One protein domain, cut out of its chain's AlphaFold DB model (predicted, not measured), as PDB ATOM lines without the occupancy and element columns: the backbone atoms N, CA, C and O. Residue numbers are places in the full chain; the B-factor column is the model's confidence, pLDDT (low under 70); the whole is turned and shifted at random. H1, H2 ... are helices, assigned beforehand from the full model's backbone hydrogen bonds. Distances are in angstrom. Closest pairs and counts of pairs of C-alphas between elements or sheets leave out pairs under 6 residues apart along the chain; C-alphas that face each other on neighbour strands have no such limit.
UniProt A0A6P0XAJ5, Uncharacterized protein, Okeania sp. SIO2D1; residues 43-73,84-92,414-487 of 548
ATOM      1  N   GLN A  43     -30.928   3.187  37.165       58.56
ATOM      2  CA  GLN A  43     -30.275   1.908  37.457       58.56
ATOM      3  C   GLN A  43     -28.819   1.855  36.974       58.56
ATOM      4  O   GLN A  43     -27.988   1.203  37.608       58.56
ATOM      5  N   GLU A  44     -28.476   2.585  35.908       59.47
ATOM      6  CA  GLU A  44     -27.103   2.645  35.388       59.47
ATOM      7  C   GLU A  44     -26.149   3.461  36.275       59.47
ATOM      8  O   GLU A  44     -24.939   3.254  36.213       59.47
ATOM      9  N   SER A  45     -26.676   4.333  37.145       71.31
ATOM     10  CA  SER A  45     -25.886   5.210  38.022       71.31
ATOM     11  C   SER A  45     -25.467   4.555  39.349       71.31
ATOM     12  O   SER A  45     -24.546   5.033  40.008       71.31
ATOM     13  N   TYR A  46     -26.068   3.424  39.748       79.00
ATOM     14  CA  TYR A  46     -25.771   2.801  41.047       79.00
ATOM     15  C   TYR A  46     -24.297   2.428  41.290       79.00
ATOM     16  O   TYR A  46     -23.839   2.610  42.422       79.00
ATOM     17  N   PRO A  47     -23.530   1.919  40.302       83.94
ATOM     18  CA  PRO A  47     -22.099   1.695  40.484       83.94
ATOM     19  C   PRO A  47     -21.338   2.986  40.807       83.94
ATOM     20  O   PRO A  47     -20.476   2.954  41.680       83.94
ATOM     21  N   ASP A  48     -21.684   4.106  40.167       84.31
ATOM     22  CA  ASP A  48     -20.996   5.391  40.370       84.31
ATOM     23  C   ASP A  48     -21.289   5.952  41.754       84.31
ATOM     24  O   ASP A  48     -20.369   6.368  42.444       84.31
ATOM     25  N   ILE A  49     -22.545   5.873  42.201       85.88
ATOM     26  CA  ILE A  49     -22.942   6.319  43.543       85.88
ATOM     27  C   ILE A  49     -22.201   5.507  44.616       85.88
ATOM     28  O   ILE A  49     -21.755   6.055  45.625       85.88
ATOM     29  N   LEU A  50     -22.034   4.195  44.406       88.19
ATOM     30  CA  LEU A  50     -21.256   3.357  45.318       88.19
ATOM     31  C   LEU A  50     -19.765   3.726  45.289       88.19
ATOM     32  O   LEU A  50     -19.144   3.786  46.346       88.19
ATOM     33  N   ILE A  51     -19.187   3.959  44.110       89.94
ATOM     34  CA  ILE A  51     -17.781   4.365  43.967       89.94
ATOM     35  C   ILE A  51     -17.542   5.714  44.645       89.94
ATOM     36  O   ILE A  51     -16.638   5.812  45.468       89.94
ATOM     37  N   GLU A  52     -18.383   6.709  44.374       91.50
ATOM     38  CA  GLU A  52     -18.312   8.042  44.975       91.50
ATOM     39  C   GLU A  52     -18.411   7.957  46.502       91.50
ATOM     40  O   GLU A  52     -17.616   8.563  47.223       91.50
ATOM     41  N   TRP A  53     -19.325   7.132  47.022       92.00
ATOM     42  CA  TRP A  53     -19.414   6.889  48.459       92.00
ATOM     43  C   TRP A  53     -18.147   6.227  49.024       92.00
ATOM     44  O   TRP A  53     -17.694   6.594  50.107       92.00
ATOM     45  N   LEU A  54     -17.546   5.270  48.309       90.88
ATOM     46  CA  LEU A  54     -16.305   4.614  48.738       90.88
ATOM     47  C   LEU A  54     -15.099   5.554  48.712       90.88
ATOM     48  O   LEU A  54     -14.233   5.439  49.575       90.88
ATOM     49  N   GLU A  55     -15.033   6.465  47.743       91.69
ATOM     50  CA  GLU A  55     -13.962   7.461  47.631       91.69
ATOM     51  C   GLU A  55     -14.073   8.570  48.679       91.69
ATOM     52  O   GLU A  55     -13.054   9.080  49.143       91.69
ATOM     53  N   THR A  56     -15.295   8.927  49.073       90.25
ATOM     54  CA  THR A  56     -15.556   9.994  50.051       90.25
ATOM     55  C   THR A  56     -15.577   9.507  51.500       90.25
ATOM     56  O   THR A  56     -15.470  10.322  52.418       90.25
ATOM     57  N   ASN A  57     -15.688   8.195  51.740       85.31
ATOM     58  CA  ASN A  57     -15.742   7.634  53.087       85.31
ATOM     59  C   ASN A  57     -14.333   7.306  53.642       85.31
ATOM     60  O   ASN A  57     -13.656   6.422  53.102       85.31
ATOM     61  N   PRO A  58     -13.899   7.932  54.761       84.81
ATOM     62  CA  PRO A  58     -12.562   7.728  55.330       84.81
ATOM     63  C   PRO A  58     -12.281   6.273  55.742       84.81
ATOM     64  O   PRO A  58     -11.141   5.817  55.647       84.81
ATOM     65  N   ASP A  59     -13.306   5.491  56.098       79.62
ATOM     66  CA  ASP A  59     -13.151   4.079  56.490       79.62
ATOM     67  C   ASP A  59     -12.734   3.156  55.320       79.62
ATOM     68  O   ASP A  59     -12.411   1.973  55.515       79.62
ATOM     69  N   TYR A  60     -12.752   3.672  54.084       86.19
ATOM     70  CA  TYR A  60     -12.407   2.944  52.859       86.19
ATOM     71  C   TYR A  60     -11.212   3.542  52.103       86.19
ATOM     72  O   TYR A  60     -10.839   3.005  51.056       86.19
ATOM     73  N   GLU A  61     -10.532   4.552  52.653       87.50
ATOM     74  CA  GLU A  61      -9.389   5.220  52.010       87.50
ATOM     75  C   GLU A  61      -8.278   4.228  51.600       87.50
ATOM     76  O   GLU A  61      -7.788   4.232  50.466       87.50
ATOM     77  N   ASP A  62      -7.920   3.291  52.486       84.44
ATOM     78  CA  ASP A  62      -6.910   2.269  52.186       84.44
ATOM     79  C   ASP A  62      -7.357   1.306  51.070       84.44
ATOM     80  O   ASP A  62      -6.545   0.872  50.245       84.44
ATOM     81  N   MET A  63      -8.656   0.993  51.000       87.62
ATOM     82  CA  MET A  63      -9.220   0.162  49.933       87.62
ATOM     83  C   MET A  63      -9.137   0.882  48.585       87.62
ATOM     84  O   MET A  63      -8.680   0.286  47.604       87.62
ATOM     85  N   VAL A  64      -9.521   2.157  48.557       91.00
ATOM     86  CA  VAL A  64      -9.449   3.039  47.385       91.00
ATOM     87  C   VAL A  64      -8.017   3.131  46.865       91.00
ATOM     88  O   VAL A  64      -7.763   2.872  45.683       91.00
ATOM     89  N   ARG A  65      -7.052   3.385  47.754       88.81
ATOM     90  CA  ARG A  65      -5.626   3.438  47.410       88.81
ATOM     91  C   ARG A  65      -5.129   2.116  46.815       88.81
ATOM     92  O   ARG A  65      -4.521   2.107  45.745       88.81
ATOM     93  N   LYS A  66      -5.442   0.983  47.454       86.44
ATOM     94  CA  LYS A  66      -5.070  -0.362  46.970       86.44
ATOM     95  C   LYS A  66      -5.676  -0.683  45.605       86.44
ATOM     96  O   LYS A  66      -5.001  -1.304  44.781       86.44
ATOM     97  N   ALA A  67      -6.926  -0.291  45.359       85.25
ATOM     98  CA  ALA A  67      -7.576  -0.491  44.068       85.25
ATOM     99  C   ALA A  67      -6.874   0.314  42.962       85.25
ATOM    100  O   ALA A  67      -6.556  -0.238  41.906       85.25
ATOM    101  N   ARG A  68      -6.536   1.580  43.240       88.44
ATOM    102  CA  ARG A  68      -5.828   2.476  42.312       88.44
ATOM    103  C   ARG A  68      -4.417   1.972  41.987       88.44
ATOM    104  O   ARG A  68      -4.008   1.958  40.827       88.44
ATOM    105  N   ASP A  69      -3.696   1.467  42.984       83.94
ATOM    106  CA  ASP A  69      -2.358   0.892  42.801       83.94
ATOM    107  C   ASP A  69      -2.362  -0.424  42.014       83.94
ATOM    108  O   ASP A  69      -1.418  -0.710  41.270       83.94
ATOM    109  N   LYS A  70      -3.400  -1.250  42.187       80.56
ATOM    110  CA  LYS A  70      -3.568  -2.502  41.435       80.56
ATOM    111  C   LYS A  70      -3.914  -2.240  39.974       80.56
ATOM    112  O   LYS A  70      -3.377  -2.930  39.112       80.56
ATOM    113  N   ALA A  71      -4.744  -1.235  39.697       80.94
ATOM    114  CA  ALA A  71      -5.070  -0.827  38.331       80.94
ATOM    115  C   ALA A  71      -3.815  -0.388  37.547       80.94
ATOM    116  O   ALA A  71      -3.684  -0.703  36.366       80.94
ATOM    117  N   LYS A  72      -2.845   0.249  38.222       77.00
ATOM    118  CA  LYS A  72      -1.579   0.718  37.624       77.00
ATOM    119  C   LYS A  72      -0.543  -0.384  37.355       77.00
ATOM    120  O   LYS A  72       0.296  -0.234  36.475       77.00
ATOM    121  N   ARG A  73      -0.567  -1.502  38.090       66.56
ATOM    122  CA  ARG A  73       0.493  -2.538  38.083       66.56
ATOM    123  C   ARG A  73       0.293  -3.667  37.052       66.56
ATOM    124  O   ARG A  73       0.660  -4.812  37.311       66.56
ATOM    125  N   GLY A  84       6.892 -17.253  43.396       63.31
ATOM    126  CA  GLY A  84       5.777 -16.932  44.288       63.31
ATOM    127  C   GLY A  84       4.896 -18.142  44.608       63.31
ATOM    128  O   GLY A  84       4.527 -18.333  45.758       63.31
ATOM    129  N   LYS A  85       4.599 -19.004  43.625       69.38
ATOM    130  CA  LYS A  85       3.813 -20.231  43.854       69.38
ATOM    131  C   LYS A  85       4.567 -21.250  44.707       69.38
ATOM    132  O   LYS A  85       3.961 -21.839  45.594       69.38
ATOM    133  N   LEU A  86       5.867 -21.433  44.462       70.88
ATOM    134  CA  LEU A  86       6.705 -22.327  45.262       70.88
ATOM    135  C   LEU A  86       6.839 -21.816  46.704       70.88
ATOM    136  O   LEU A  86       6.689 -22.594  47.639       70.88
ATOM    137  N   TRP A  87       7.051 -20.510  46.885       73.88
ATOM    138  CA  TRP A  87       7.116 -19.883  48.204       73.88
ATOM    139  C   TRP A  87       5.796 -20.011  48.964       73.88
ATOM    140  O   TRP A  87       5.806 -20.385  50.128       73.88
ATOM    141  N   ILE A  88       4.653 -19.783  48.306       68.88
ATOM    142  CA  ILE A  88       3.326 -19.975  48.914       68.88
ATOM    143  C   ILE A  88       3.103 -21.445  49.293       68.88
ATOM    144  O   ILE A  88       2.591 -21.718  50.374       68.88
ATOM    145  N   ALA A  89       3.509 -22.393  48.442       69.75
ATOM    146  CA  ALA A  89       3.378 -23.821  48.728       69.75
ATOM    147  C   ALA A  89       4.270 -24.267  49.901       69.75
ATOM    148  O   ALA A  89       3.802 -24.979  50.785       69.75
ATOM    149  N   LEU A  90       5.528 -23.815  49.949       72.44
ATOM    150  CA  LEU A  90       6.454 -24.091  51.055       72.44
ATOM    151  C   LEU A  90       5.999 -23.425  52.355       72.44
ATOM    152  O   LEU A  90       6.011 -24.054  53.409       72.44
ATOM    153  N   HIS A  91       5.536 -22.178  52.279       77.56
ATOM    154  CA  HIS A  91       4.992 -21.472  53.431       77.56
ATOM    155  C   HIS A  91       3.728 -22.160  53.957       77.56
ATOM    156  O   HIS A  91       3.574 -22.271  55.164       77.56
ATOM    157  N   GLY A  92       2.856 -22.676  53.085       70.62
ATOM    158  CA  GLY A  92       1.672 -23.445  53.489       70.62
ATOM    159  C   GLY A  92       1.976 -24.846  54.035       70.62
ATOM    160  O   GLY A  92       1.128 -25.433  54.699       70.62
ATOM    161  N   ILE A 414     -22.055 -10.962  66.441       46.00
ATOM    162  CA  ILE A 414     -23.028 -10.194  65.640       46.00
ATOM    163  C   ILE A 414     -22.769 -10.217  64.119       46.00
ATOM    164  O   ILE A 414     -22.198  -9.286  63.556       46.00
ATOM    165  N   SER A 415     -23.285 -11.245  63.440       42.25
ATOM    166  CA  SER A 415     -23.664 -11.164  62.021       42.25
ATOM    167  C   SER A 415     -25.192 -11.075  61.910       42.25
ATOM    168  O   SER A 415     -25.919 -11.526  62.807       42.25
ATOM    169  N   ILE A 416     -25.685 -10.434  60.845       45.75
ATOM    170  CA  ILE A 416     -27.117 -10.324  60.534       45.75
ATOM    171  C   ILE A 416     -27.700 -11.738  60.536       45.75
ATOM    172  O   ILE A 416     -27.381 -12.574  59.698       45.75
ATOM    173  N   THR A 417     -28.518 -12.023  61.542       51.50
ATOM    174  CA  THR A 417     -28.825 -13.391  61.987       51.50
ATOM    175  C   THR A 417     -29.905 -14.061  61.131       51.50
ATOM    176  O   THR A 417     -30.367 -15.150  61.462       51.50
ATOM    177  N   LYS A 418     -30.325 -13.414  60.033       60.91
ATOM    178  CA  LYS A 418     -31.374 -13.896  59.133       60.91
ATOM    179  C   LYS A 418     -30.801 -14.145  57.731       60.91
ATOM    180  O   LYS A 418     -30.403 -13.179  57.076       60.91
ATOM    181  N   PRO A 419     -30.775 -15.404  57.253       65.25
ATOM    182  CA  PRO A 419     -30.214 -15.757  55.945       65.25
ATOM    183  C   PRO A 419     -30.907 -15.028  54.783       65.25
ATOM    184  O   PRO A 419     -30.239 -14.624  53.838       65.25
ATOM    185  N   GLU A 420     -32.210 -14.766  54.910       66.56
ATOM    186  CA  GLU A 420     -33.037 -14.064  53.917       66.56
ATOM    187  C   GLU A 420     -32.531 -12.640  53.624       66.56
ATOM    188  O   GLU A 420     -32.461 -12.218  52.474       66.56
ATOM    189  N   VAL A 421     -32.104 -11.904  54.656       68.88
ATOM    190  CA  VAL A 421     -31.608 -10.525  54.505       68.88
ATOM    191  C   VAL A 421     -30.245 -10.511  53.807       68.88
ATOM    192  O   VAL A 421     -29.987  -9.675  52.940       68.88
ATOM    193  N   ASN A 422     -29.372 -11.461  54.157       73.56
ATOM    194  CA  ASN A 422     -28.055 -11.583  53.536       73.56
ATOM    195  C   ASN A 422     -28.150 -11.979  52.054       73.56
ATOM    196  O   ASN A 422     -27.388 -11.473  51.227       73.56
ATOM    197  N   GLU A 423     -29.100 -12.846  51.703       79.50
ATOM    198  CA  GLU A 423     -29.348 -13.242  50.317       79.50
ATOM    199  C   GLU A 423     -29.715 -12.030  49.450       79.50
ATOM    200  O   GLU A 423     -29.075 -11.788  48.424       79.50
ATOM    201  N   VAL A 424     -30.659 -11.199  49.902       77.62
ATOM    202  CA  VAL A 424     -31.102 -10.004  49.163       77.62
ATOM    203  C   VAL A 424     -29.958  -9.007  48.953       77.62
ATOM    204  O   VAL A 424     -29.786  -8.472  47.854       77.62
ATOM    205  N   ILE A 425     -29.136  -8.769  49.978       79.06
ATOM    206  CA  ILE A 425     -27.994  -7.855  49.860       79.06
ATOM    207  C   ILE A 425     -26.911  -8.433  48.941       79.06
ATOM    208  O   ILE A 425     -26.345  -7.710  48.115       79.06
ATOM    209  N   THR A 426     -26.650  -9.737  49.038       80.62
ATOM    210  CA  THR A 426     -25.709 -10.442  48.160       80.62
ATOM    211  C   THR A 426     -26.129 -10.322  46.697       80.62
ATOM    212  O   THR A 426     -25.303  -9.982  45.848       80.62
ATOM    213  N   VAL A 427     -27.413 -10.530  46.398       81.75
ATOM    214  CA  VAL A 427     -27.965 -10.385  45.044       81.75
ATOM    215  C   VAL A 427     -27.770  -8.959  44.525       81.75
ATOM    216  O   VAL A 427     -27.310  -8.778  43.394       81.75
ATOM    217  N   TRP A 428     -28.036  -7.941  45.349       84.62
ATOM    218  CA  TRP A 428     -27.819  -6.546  44.960       84.62
ATOM    219  C   TRP A 428     -26.344  -6.249  44.653       84.62
ATOM    220  O   TRP A 428     -26.019  -5.687  43.609       84.62
ATOM    221  N   LEU A 429     -25.427  -6.671  45.524       84.38
ATOM    222  CA  LEU A 429     -23.992  -6.441  45.342       84.38
ATOM    223  C   LEU A 429     -23.435  -7.147  44.105       84.38
ATOM    224  O   LEU A 429     -22.618  -6.576  43.378       84.38
ATOM    225  N   GLN A 430     -23.907  -8.361  43.821       81.38
ATOM    226  CA  GLN A 430     -23.567  -9.069  42.590       81.38
ATOM    227  C   GLN A 430     -24.107  -8.354  41.349       81.38
ATOM    228  O   GLN A 430     -23.419  -8.310  40.328       81.38
ATOM    229  N   TYR A 431     -25.310  -7.780  41.422       83.06
ATOM    230  CA  TYR A 431     -25.879  -6.982  40.339       83.06
ATOM    231  C   TYR A 431     -25.032  -5.734  40.051       83.06
ATOM    232  O   TYR A 431     -24.623  -5.528  38.908       83.06
ATOM    233  N   ILE A 432     -24.664  -4.967  41.083       81.19
ATOM    234  CA  ILE A 432     -23.788  -3.791  40.944       81.19
ATOM    235  C   ILE A 432     -22.417  -4.168  40.386       81.19
ATOM    236  O   ILE A 432     -21.899  -3.504  39.486       81.19
ATOM    237  N   TRP A 433     -21.841  -5.271  40.864       81.25
ATOM    238  CA  TRP A 433     -20.577  -5.755  40.331       81.25
ATOM    239  C   TRP A 433     -20.692  -6.144  38.854       81.25
ATOM    240  O   TRP A 433     -19.845  -5.744  38.058       81.25
ATOM    241  N   LYS A 434     -21.759  -6.839  38.443       79.81
ATOM    242  CA  LYS A 434     -21.999  -7.176  37.030       79.81
ATOM    243  C   LYS A 434     -22.190  -5.935  36.158       79.81
ATOM    244  O   LYS A 434     -21.591  -5.878  35.088       79.81
ATOM    245  N   LEU A 435     -22.933  -4.926  36.614       79.88
ATOM    246  CA  LEU A 435     -23.050  -3.651  35.896       79.88
ATOM    247  C   LEU A 435     -21.681  -2.983  35.705       79.88
ATOM    248  O   LEU A 435     -21.357  -2.542  34.602       79.88
ATOM    249  N   SER A 436     -20.826  -3.015  36.733       78.81
ATOM    250  CA  SER A 436     -19.454  -2.497  36.636       78.81
ATOM    251  C   SER A 436     -18.567  -3.256  35.636       78.81
ATOM    252  O   SER A 436     -17.531  -2.737  35.242       78.81
ATOM    253  N   LEU A 437     -18.953  -4.467  35.207       74.75
ATOM    254  CA  LEU A 437     -18.238  -5.262  34.196       74.75
ATOM    255  C   LEU A 437     -18.719  -5.019  32.759       74.75
ATOM    256  O   LEU A 437     -18.018  -5.388  31.814       74.75
ATOM    257  N   ILE A 438     -19.918  -4.463  32.587       75.81
ATOM    258  CA  ILE A 438     -20.535  -4.236  31.272       75.81
ATOM    259  C   ILE A 438     -20.191  -2.830  30.750       75.81
ATOM    260  O   ILE A 438     -20.114  -2.622  29.544       75.81
ATOM    261  N   ARG A 439     -19.926  -1.876  31.650       67.19
ATOM    262  CA  ARG A 439     -19.899  -0.438  31.349       67.19
ATOM    263  C   ARG A 439     -18.616   0.113  30.703       67.19
ATOM    264  O   ARG A 439     -18.588   1.298  30.399       67.19
ATOM    265  N   GLY A 440     -17.558  -0.672  30.469       59.97
ATOM    266  CA  GLY A 440     -16.286  -0.080  30.021       59.97
ATOM    267  C   GLY A 440     -15.408  -0.885  29.073       59.97
ATOM    268  O   GLY A 440     -15.412  -2.119  29.032       59.97
ATOM    269  N   ASN A 441     -14.609  -0.127  28.315       59.88
ATOM    270  CA  ASN A 441     -13.562  -0.629  27.437       59.88
ATOM    271  C   ASN A 441     -12.419  -1.227  28.281       59.88
ATOM    272  O   ASN A 441     -11.946  -0.612  29.237       59.88
ATOM    273  N   LYS A 442     -11.960  -2.443  27.949       59.88
ATOM    274  CA  LYS A 442     -11.036  -3.242  28.788       59.88
ATOM    275  C   LYS A 442      -9.669  -2.580  29.025       59.88
ATOM    276  O   LYS A 442      -8.954  -3.019  29.933       59.88
ATOM    277  N   GLU A 443      -9.320  -1.573  28.235       59.69
ATOM    278  CA  GLU A 443      -8.020  -0.894  28.250       59.69
ATOM    279  C   GLU A 443      -7.988   0.399  29.075       59.69
ATOM    280  O   GLU A 443      -6.901   0.898  29.355       59.69
ATOM    281  N   ASP A 444      -9.135   0.903  29.540       76.25
ATOM    282  CA  ASP A 444      -9.170   2.113  30.362       76.25
ATOM    283  C   ASP A 444      -8.763   1.822  31.821       76.25
ATOM    284  O   ASP A 444      -9.306   0.940  32.497       76.25
ATOM    285  N   SER A 445      -7.768   2.563  32.310       72.62
ATOM    286  CA  SER A 445      -7.244   2.452  33.672       72.62
ATOM    287  C   SER A 445      -8.258   2.856  34.747       72.62
ATOM    288  O   SER A 445      -8.245   2.274  35.835       72.62
ATOM    289  N   GLU A 446      -9.160   3.789  34.432       80.31
ATOM    290  CA  GLU A 446     -10.222   4.245  35.334       80.31
ATOM    291  C   GLU A 446     -11.300   3.166  35.480       80.31
ATOM    292  O   GLU A 446     -11.674   2.774  36.586       80.31
ATOM    293  N   TYR A 447     -11.675   2.543  34.363       81.44
ATOM    294  CA  TYR A 447     -12.559   1.384  34.358       81.44
ATOM    295  C   TYR A 447     -12.001   0.199  35.169       81.44
ATOM    296  O   TYR A 447     -12.714  -0.424  35.963       81.44
ATOM    297  N   GLN A 448     -10.708  -0.118  35.017       79.00
ATOM    298  CA  GLN A 448     -10.073  -1.169  35.820       79.00
ATOM    299  C   GLN A 448     -10.061  -0.818  37.310       79.00
ATOM    300  O   GLN A 448     -10.271  -1.700  38.142       79.00
ATOM    301  N   TYR A 449      -9.850   0.453  37.649       87.62
ATOM    302  CA  TYR A 449      -9.926   0.937  39.022       87.62
ATOM    303  C   TYR A 449     -11.326   0.732  39.623       87.62
ATOM    304  O   TYR A 449     -11.432   0.065  40.653       87.62
ATOM    305  N   HIS A 450     -12.388   1.192  38.953       88.25
ATOM    306  CA  HIS A 450     -13.780   1.044  39.400       88.25
ATOM    307  C   HIS A 450     -14.179  -0.420  39.599       88.25
ATOM    308  O   HIS A 450     -14.713  -0.801  40.644       88.25
ATOM    309  N   LYS A 451     -13.819  -1.278  38.640       84.25
ATOM    310  CA  LYS A 451     -14.029  -2.725  38.733       84.25
ATOM    311  C   LYS A 451     -13.325  -3.342  39.945       84.25
ATOM    312  O   LYS A 451     -13.904  -4.181  40.638       84.25
ATOM    313  N   ILE A 452     -12.060  -2.981  40.180       82.75
ATOM    314  CA  ILE A 452     -11.284  -3.502  41.311       82.75
ATOM    315  C   ILE A 452     -11.873  -2.994  42.628       82.75
ATOM    316  O   ILE A 452     -11.984  -3.777  43.569       82.75
ATOM    317  N   LEU A 453     -12.274  -1.724  42.693       89.44
ATOM    318  CA  LEU A 453     -12.823  -1.107  43.895       89.44
ATOM    319  C   LEU A 453     -14.156  -1.740  44.305       89.44
ATOM    320  O   LEU A 453     -14.278  -2.197  45.439       89.44
ATOM    321  N   ILE A 454     -15.114  -1.857  43.377       88.88
ATOM    322  CA  ILE A 454     -16.397  -2.521  43.647       88.88
ATOM    323  C   ILE A 454     -16.159  -3.982  44.030       88.88
ATOM    324  O   ILE A 454     -16.698  -4.447  45.029       88.88
ATOM    325  N   GLY A 455     -15.291  -4.703  43.312       81.75
ATOM    326  CA  GLY A 455     -14.950  -6.085  43.664       81.75
ATOM    327  C   GLY A 455     -14.340  -6.219  45.069       81.75
ATOM    328  O   GLY A 455     -14.663  -7.154  45.803       81.75
ATOM    329  N   MET A 456     -13.492  -5.272  45.480       83.94
ATOM    330  CA  MET A 456     -12.935  -5.219  46.834       83.94
ATOM    331  C   MET A 456     -14.002  -4.895  47.883       83.94
ATOM    332  O   MET A 456     -13.975  -5.497  48.957       83.94
ATOM    333  N   TYR A 457     -14.945  -4.003  47.581       86.75
ATOM    334  CA  TYR A 457     -16.049  -3.674  48.477       86.75
ATOM    335  C   TYR A 457     -17.018  -4.842  48.652       86.75
ATOM    336  O   TYR A 457     -17.311  -5.204  49.785       86.75
ATOM    337  N   VAL A 458     -17.441  -5.494  47.565       83.19
ATOM    338  CA  VAL A 458     -18.281  -6.703  47.609       83.19
ATOM    339  C   VAL A 458     -17.590  -7.796  48.420       83.19
ATOM    340  O   VAL A 458     -18.202  -8.404  49.294       83.19
ATOM    341  N   SER A 459     -16.284  -7.988  48.217       74.50
ATOM    342  CA  SER A 459     -15.501  -8.918  49.031       74.50
ATOM    343  C   SER A 459     -15.454  -8.509  50.510       74.50
ATOM    344  O   SER A 459     -15.588  -9.376  51.366       74.50
ATOM    345  N   LYS A 460     -15.310  -7.213  50.835       74.56
ATOM    346  CA  LYS A 460     -15.338  -6.708  52.222       74.56
ATOM    347  C   LYS A 460     -16.727  -6.834  52.857       74.56
ATOM    348  O   LYS A 460     -16.807  -7.156  54.039       74.56
ATOM    349  N   TYR A 461     -17.802  -6.613  52.098       77.38
ATOM    350  CA  TYR A 461     -19.171  -6.834  52.556       77.38
ATOM    351  C   TYR A 461     -19.374  -8.304  52.889       77.38
ATOM    352  O   TYR A 461     -19.745  -8.593  54.021       77.38
ATOM    353  N   HIS A 462     -19.050  -9.214  51.959       68.50
ATOM    354  CA  HIS A 462     -19.128 -10.644  52.232       68.50
ATOM    355  C   HIS A 462     -18.376 -10.943  53.521       68.50
ATOM    356  O   HIS A 462     -19.021 -11.458  54.426       68.50
ATOM    357  N   GLN A 463     -17.123 -10.454  53.637       55.38
ATOM    358  CA  GLN A 463     -16.191 -10.619  54.768       55.38
ATOM    359  C   GLN A 463     -16.647 -10.114  56.126       55.38
ATOM    360  O   GLN A 463     -16.109 -10.551  57.133       55.38
ATOM    361  N   SER A 464     -17.529  -9.131  56.171       60.88
ATOM    362  CA  SER A 464     -17.887  -8.475  57.429       60.88
ATOM    363  C   SER A 464     -19.363  -8.621  57.750       60.88
ATOM    364  O   SER A 464     -19.747  -8.415  58.898       60.88
ATOM    365  N   GLN A 465     -20.183  -8.929  56.741       63.66
ATOM    366  CA  GLN A 465     -21.641  -8.859  56.790       63.66
ATOM    367  C   GLN A 465     -22.140  -7.516  57.348       63.66
ATOM    368  O   GLN A 465     -23.228  -7.416  57.916       63.66
ATOM    369  N   ARG A 466     -21.323  -6.459  57.208       64.06
ATOM    370  CA  ARG A 466     -21.636  -5.114  57.680       64.06
ATOM    371  C   ARG A 466     -22.282  -4.314  56.565       64.06
ATOM    372  O   ARG A 466     -21.691  -4.060  55.518       64.06
ATOM    373  N   CYS A 467     -23.500  -3.858  56.833       64.12
ATOM    374  CA  CYS A 467     -24.200  -2.899  55.990       64.12
ATOM    375  C   CYS A 467     -23.704  -1.485  56.296       64.12
ATOM    376  O   CYS A 467     -24.432  -0.690  56.876       64.12
ATOM    377  N   ASP A 468     -22.457  -1.167  55.965       71.12
ATOM    378  CA  ASP A 468     -21.902   0.163  56.247       71.12
ATOM    379  C   ASP A 468     -22.417   1.212  55.248       71.12
ATOM    380  O   ASP A 468     -22.625   2.373  55.609       71.12
ATOM    381  N   TYR A 469     -22.714   0.783  54.016       81.06
ATOM    382  CA  TYR A 469     -23.295   1.634  52.982       81.06
ATOM    383  C   TYR A 469     -24.770   1.934  53.306       81.06
ATOM    384  O   TYR A 469     -25.555   0.992  53.461       81.06
ATOM    385  N   PRO A 470     -25.186   3.217  53.404       76.56
ATOM    386  CA  PRO A 470     -26.548   3.588  53.795       76.56
ATOM    387  C   PRO A 470     -27.643   2.920  52.959       76.56
ATOM    388  O   PRO A 470     -28.676   2.534  53.503       76.56
ATOM    389  N   PHE A 471     -27.398   2.701  51.666       76.31
ATOM    390  CA  PHE A 471     -28.342   2.004  50.797       76.31
ATOM    391  C   PHE A 471     -28.526   0.531  51.191       76.31
ATOM    392  O   PHE A 471     -29.650   0.042  51.216       76.31
ATOM    393  N   LEU A 472     -27.455  -0.167  51.594       76.81
ATOM    394  CA  LEU A 472     -27.567  -1.543  52.092       76.81
ATOM    395  C   LEU A 472     -28.363  -1.618  53.395       76.81
ATOM    396  O   LEU A 472     -29.086  -2.584  53.602       76.81
ATOM    397  N   LYS A 473     -28.289  -0.593  54.256       73.44
ATOM    398  CA  LYS A 473     -29.113  -0.519  55.479       73.44
ATOM    399  C   LYS A 473     -30.599  -0.390  55.154       73.44
ATOM    400  O   LYS A 473     -31.430  -0.989  55.833       73.44
ATOM    401  N   VAL A 474     -30.931   0.376  54.114       71.94
ATOM    402  CA  VAL A 474     -32.303   0.474  53.597       71.94
ATOM    403  C   VAL A 474     -32.745  -0.872  53.027       71.94
ATOM    404  O   VAL A 474     -33.850  -1.314  53.335       71.94
ATOM    405  N   ILE A 475     -31.863  -1.556  52.284       73.25
ATOM    406  CA  ILE A 475     -32.141  -2.898  51.763       73.25
ATOM    407  C   ILE A 475     -32.429  -3.893  52.882       73.25
ATOM    408  O   ILE A 475     -33.442  -4.590  52.852       73.25
ATOM    409  N   ALA A 476     -31.566  -3.909  53.894       68.62
ATOM    410  CA  ALA A 476     -31.698  -4.785  55.041       68.62
ATOM    411  C   ALA A 476     -33.033  -4.564  55.766       68.62
ATOM    412  O   ALA A 476     -33.778  -5.514  55.978       68.62
ATOM    413  N   ARG A 477     -33.376  -3.304  56.072       68.62
ATOM    414  CA  ARG A 477     -34.608  -2.955  56.794       68.62
ATOM    415  C   ARG A 477     -35.872  -3.321  56.010       68.62
ATOM    416  O   ARG A 477     -36.816  -3.849  56.581       68.62
ATOM    417  N   LEU A 478     -35.901  -3.062  54.703       69.25
ATOM    418  CA  LEU A 478     -37.054  -3.414  53.868       69.25
ATOM    419  C   LEU A 478     -37.207  -4.936  53.721       69.25
ATOM    420  O   LEU A 478     -38.331  -5.436  53.762       69.25
ATOM    421  N   SER A 479     -36.095  -5.670  53.637       70.31
ATOM    422  CA  SER A 479     -36.105  -7.136  53.648       70.31
ATOM    423  C   SER A 479     -36.580  -7.702  54.991       70.31
ATOM    424  O   SER A 479     -37.309  -8.689  55.000       70.31
ATOM    425  N   GLU A 480     -36.206  -7.089  56.119       70.19
ATOM    426  CA  GLU A 480     -36.693  -7.476  57.453       70.19
ATOM    427  C   GLU A 480     -38.207  -7.284  57.606       70.19
ATOM    428  O   GLU A 480     -38.858  -8.093  58.268       70.19
ATOM    429  N   ASP A 481     -38.762  -6.265  56.946       72.44
ATOM    430  CA  ASP A 481     -40.199  -5.981  56.887       72.44
ATOM    431  C   ASP A 481     -40.956  -6.879  55.879       72.44
ATOM    432  O   ASP A 481     -42.157  -6.689  55.666       72.44
ATOM    433  N   GLY A 482     -40.275  -7.825  55.217       71.06
ATOM    434  CA  GLY A 482     -40.857  -8.694  54.188       71.06
ATOM    435  C   GLY A 482     -41.237  -7.963  52.893       71.06
ATOM    436  O   GLY A 482     -42.037  -8.469  52.105       71.06
ATOM    437  N   LYS A 483     -40.699  -6.759  52.664       69.25
ATOM    438  CA  LYS A 483     -40.969  -5.947  51.473       69.25
ATOM    439  C   LYS A 483     -39.892  -6.203  50.420       69.25
ATOM    440  O   LYS A 483     -38.708  -5.991  50.664       69.25
ATOM    441  N   SER A 484     -40.307  -6.617  49.222       57.69
ATOM    442  CA  SER A 484     -39.392  -6.741  48.082       57.69
ATOM    443  C   SER A 484     -39.033  -5.363  47.535       57.69
ATOM    444  O   SER A 484     -39.912  -4.572  47.203       57.69
ATOM    445  N   ILE A 485     -37.735  -5.094  47.416       60.56
ATOM    446  CA  ILE A 485     -37.174  -3.864  46.822       60.56
ATOM    447  C   ILE A 485     -36.919  -4.056  45.328       60.56
ATOM    448  O   ILE A 485     -36.807  -3.097  44.571       60.56
ATOM    449  N   PHE A 486     -36.847  -5.310  44.888       58.97
ATOM    450  CA  PHE A 486     -36.729  -5.656  43.482       58.97
ATOM    451  C   PHE A 486     -38.128  -5.857  42.886       58.97
ATOM    452  O   PHE A 486     -38.995  -6.417  43.571       58.97
ATOM    453  N   PRO A 487     -38.380  -5.423  41.634       43.62
ATOM    454  CA  PRO A 487     -39.647  -5.708  40.976       43.62
ATOM    455  C   PRO A 487     -39.910  -7.225  40.971       43.62
ATOM    456  O   PRO A 487     -38.970  -8.025  40.891       43.62
TER     457      PRO A 487
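Overview. This is residues 43 to 73, 84 to 92 and 414 to 487 of the 548 residues of an uncharacterized protein of Okeania sp. SIO2D1 (UniProt A0A6P0XAJ5). Two long helices side by side, H4 and H5, make a hairpin; H1 crosses it, H2 packs aslant on H5, H6 packs on H4, and H3 lies off alone. The printed part has 114 residues with six named helices, H1 to H6 in order along the chain, which hold 86 of them, and no named strand; its class is all helix, and it is only just loose, close to compact, with a radius of gyration of the C-alphas of 16.2 A and spans of 49, 37 and 26 A.

Arrangement. H1, residues 46 to 56, touches H5, residues 445 to 464, about perpendicular at 83 degrees; Ile 51 and His 450 have the closest C-alphas, 6.9 A. H2, residues 58 to 72, touches H1 only at the corner, C-alphas of Leu 54 and Tyr 60 closest at 5.9 A. H2 touches H5 at a steep tilt of 46 degrees, closest C-alphas Ala 71 and Tyr 449, 5.2 A. H3, residues 84 to 92, stands free. H4, residues 419 to 438, and H5 form a helical hairpin at a shallow tilt of 9 degrees, opposite ways, closest C-alphas Ser 436 and Lys 451, 5.8 A. H6, residues 470 to 480, touches residues 420 to 425 of H4 alone, closest C-alphas Val 421 and Ser 479, 5.7 A. Every O i to N i+4 pair is within hydrogen-bond range except in H2, 9 of 11.

Along the chain. H1 begins at C-alpha 46 (-25.771, 2.801, 41.047); H6 ends at C-alpha 480 (-36.693, -7.476, 57.453). H4 is 28.9 A long, H5 28.2 A.

Size, cuts and confidence. Two cuts span 16.5 A, C-alphas 73 to 84, and 30.6 A, C-alphas 92 to 414. Mean pLDDT of the printed part is 75.1, with 34 residues under 70, among them 414 to 421.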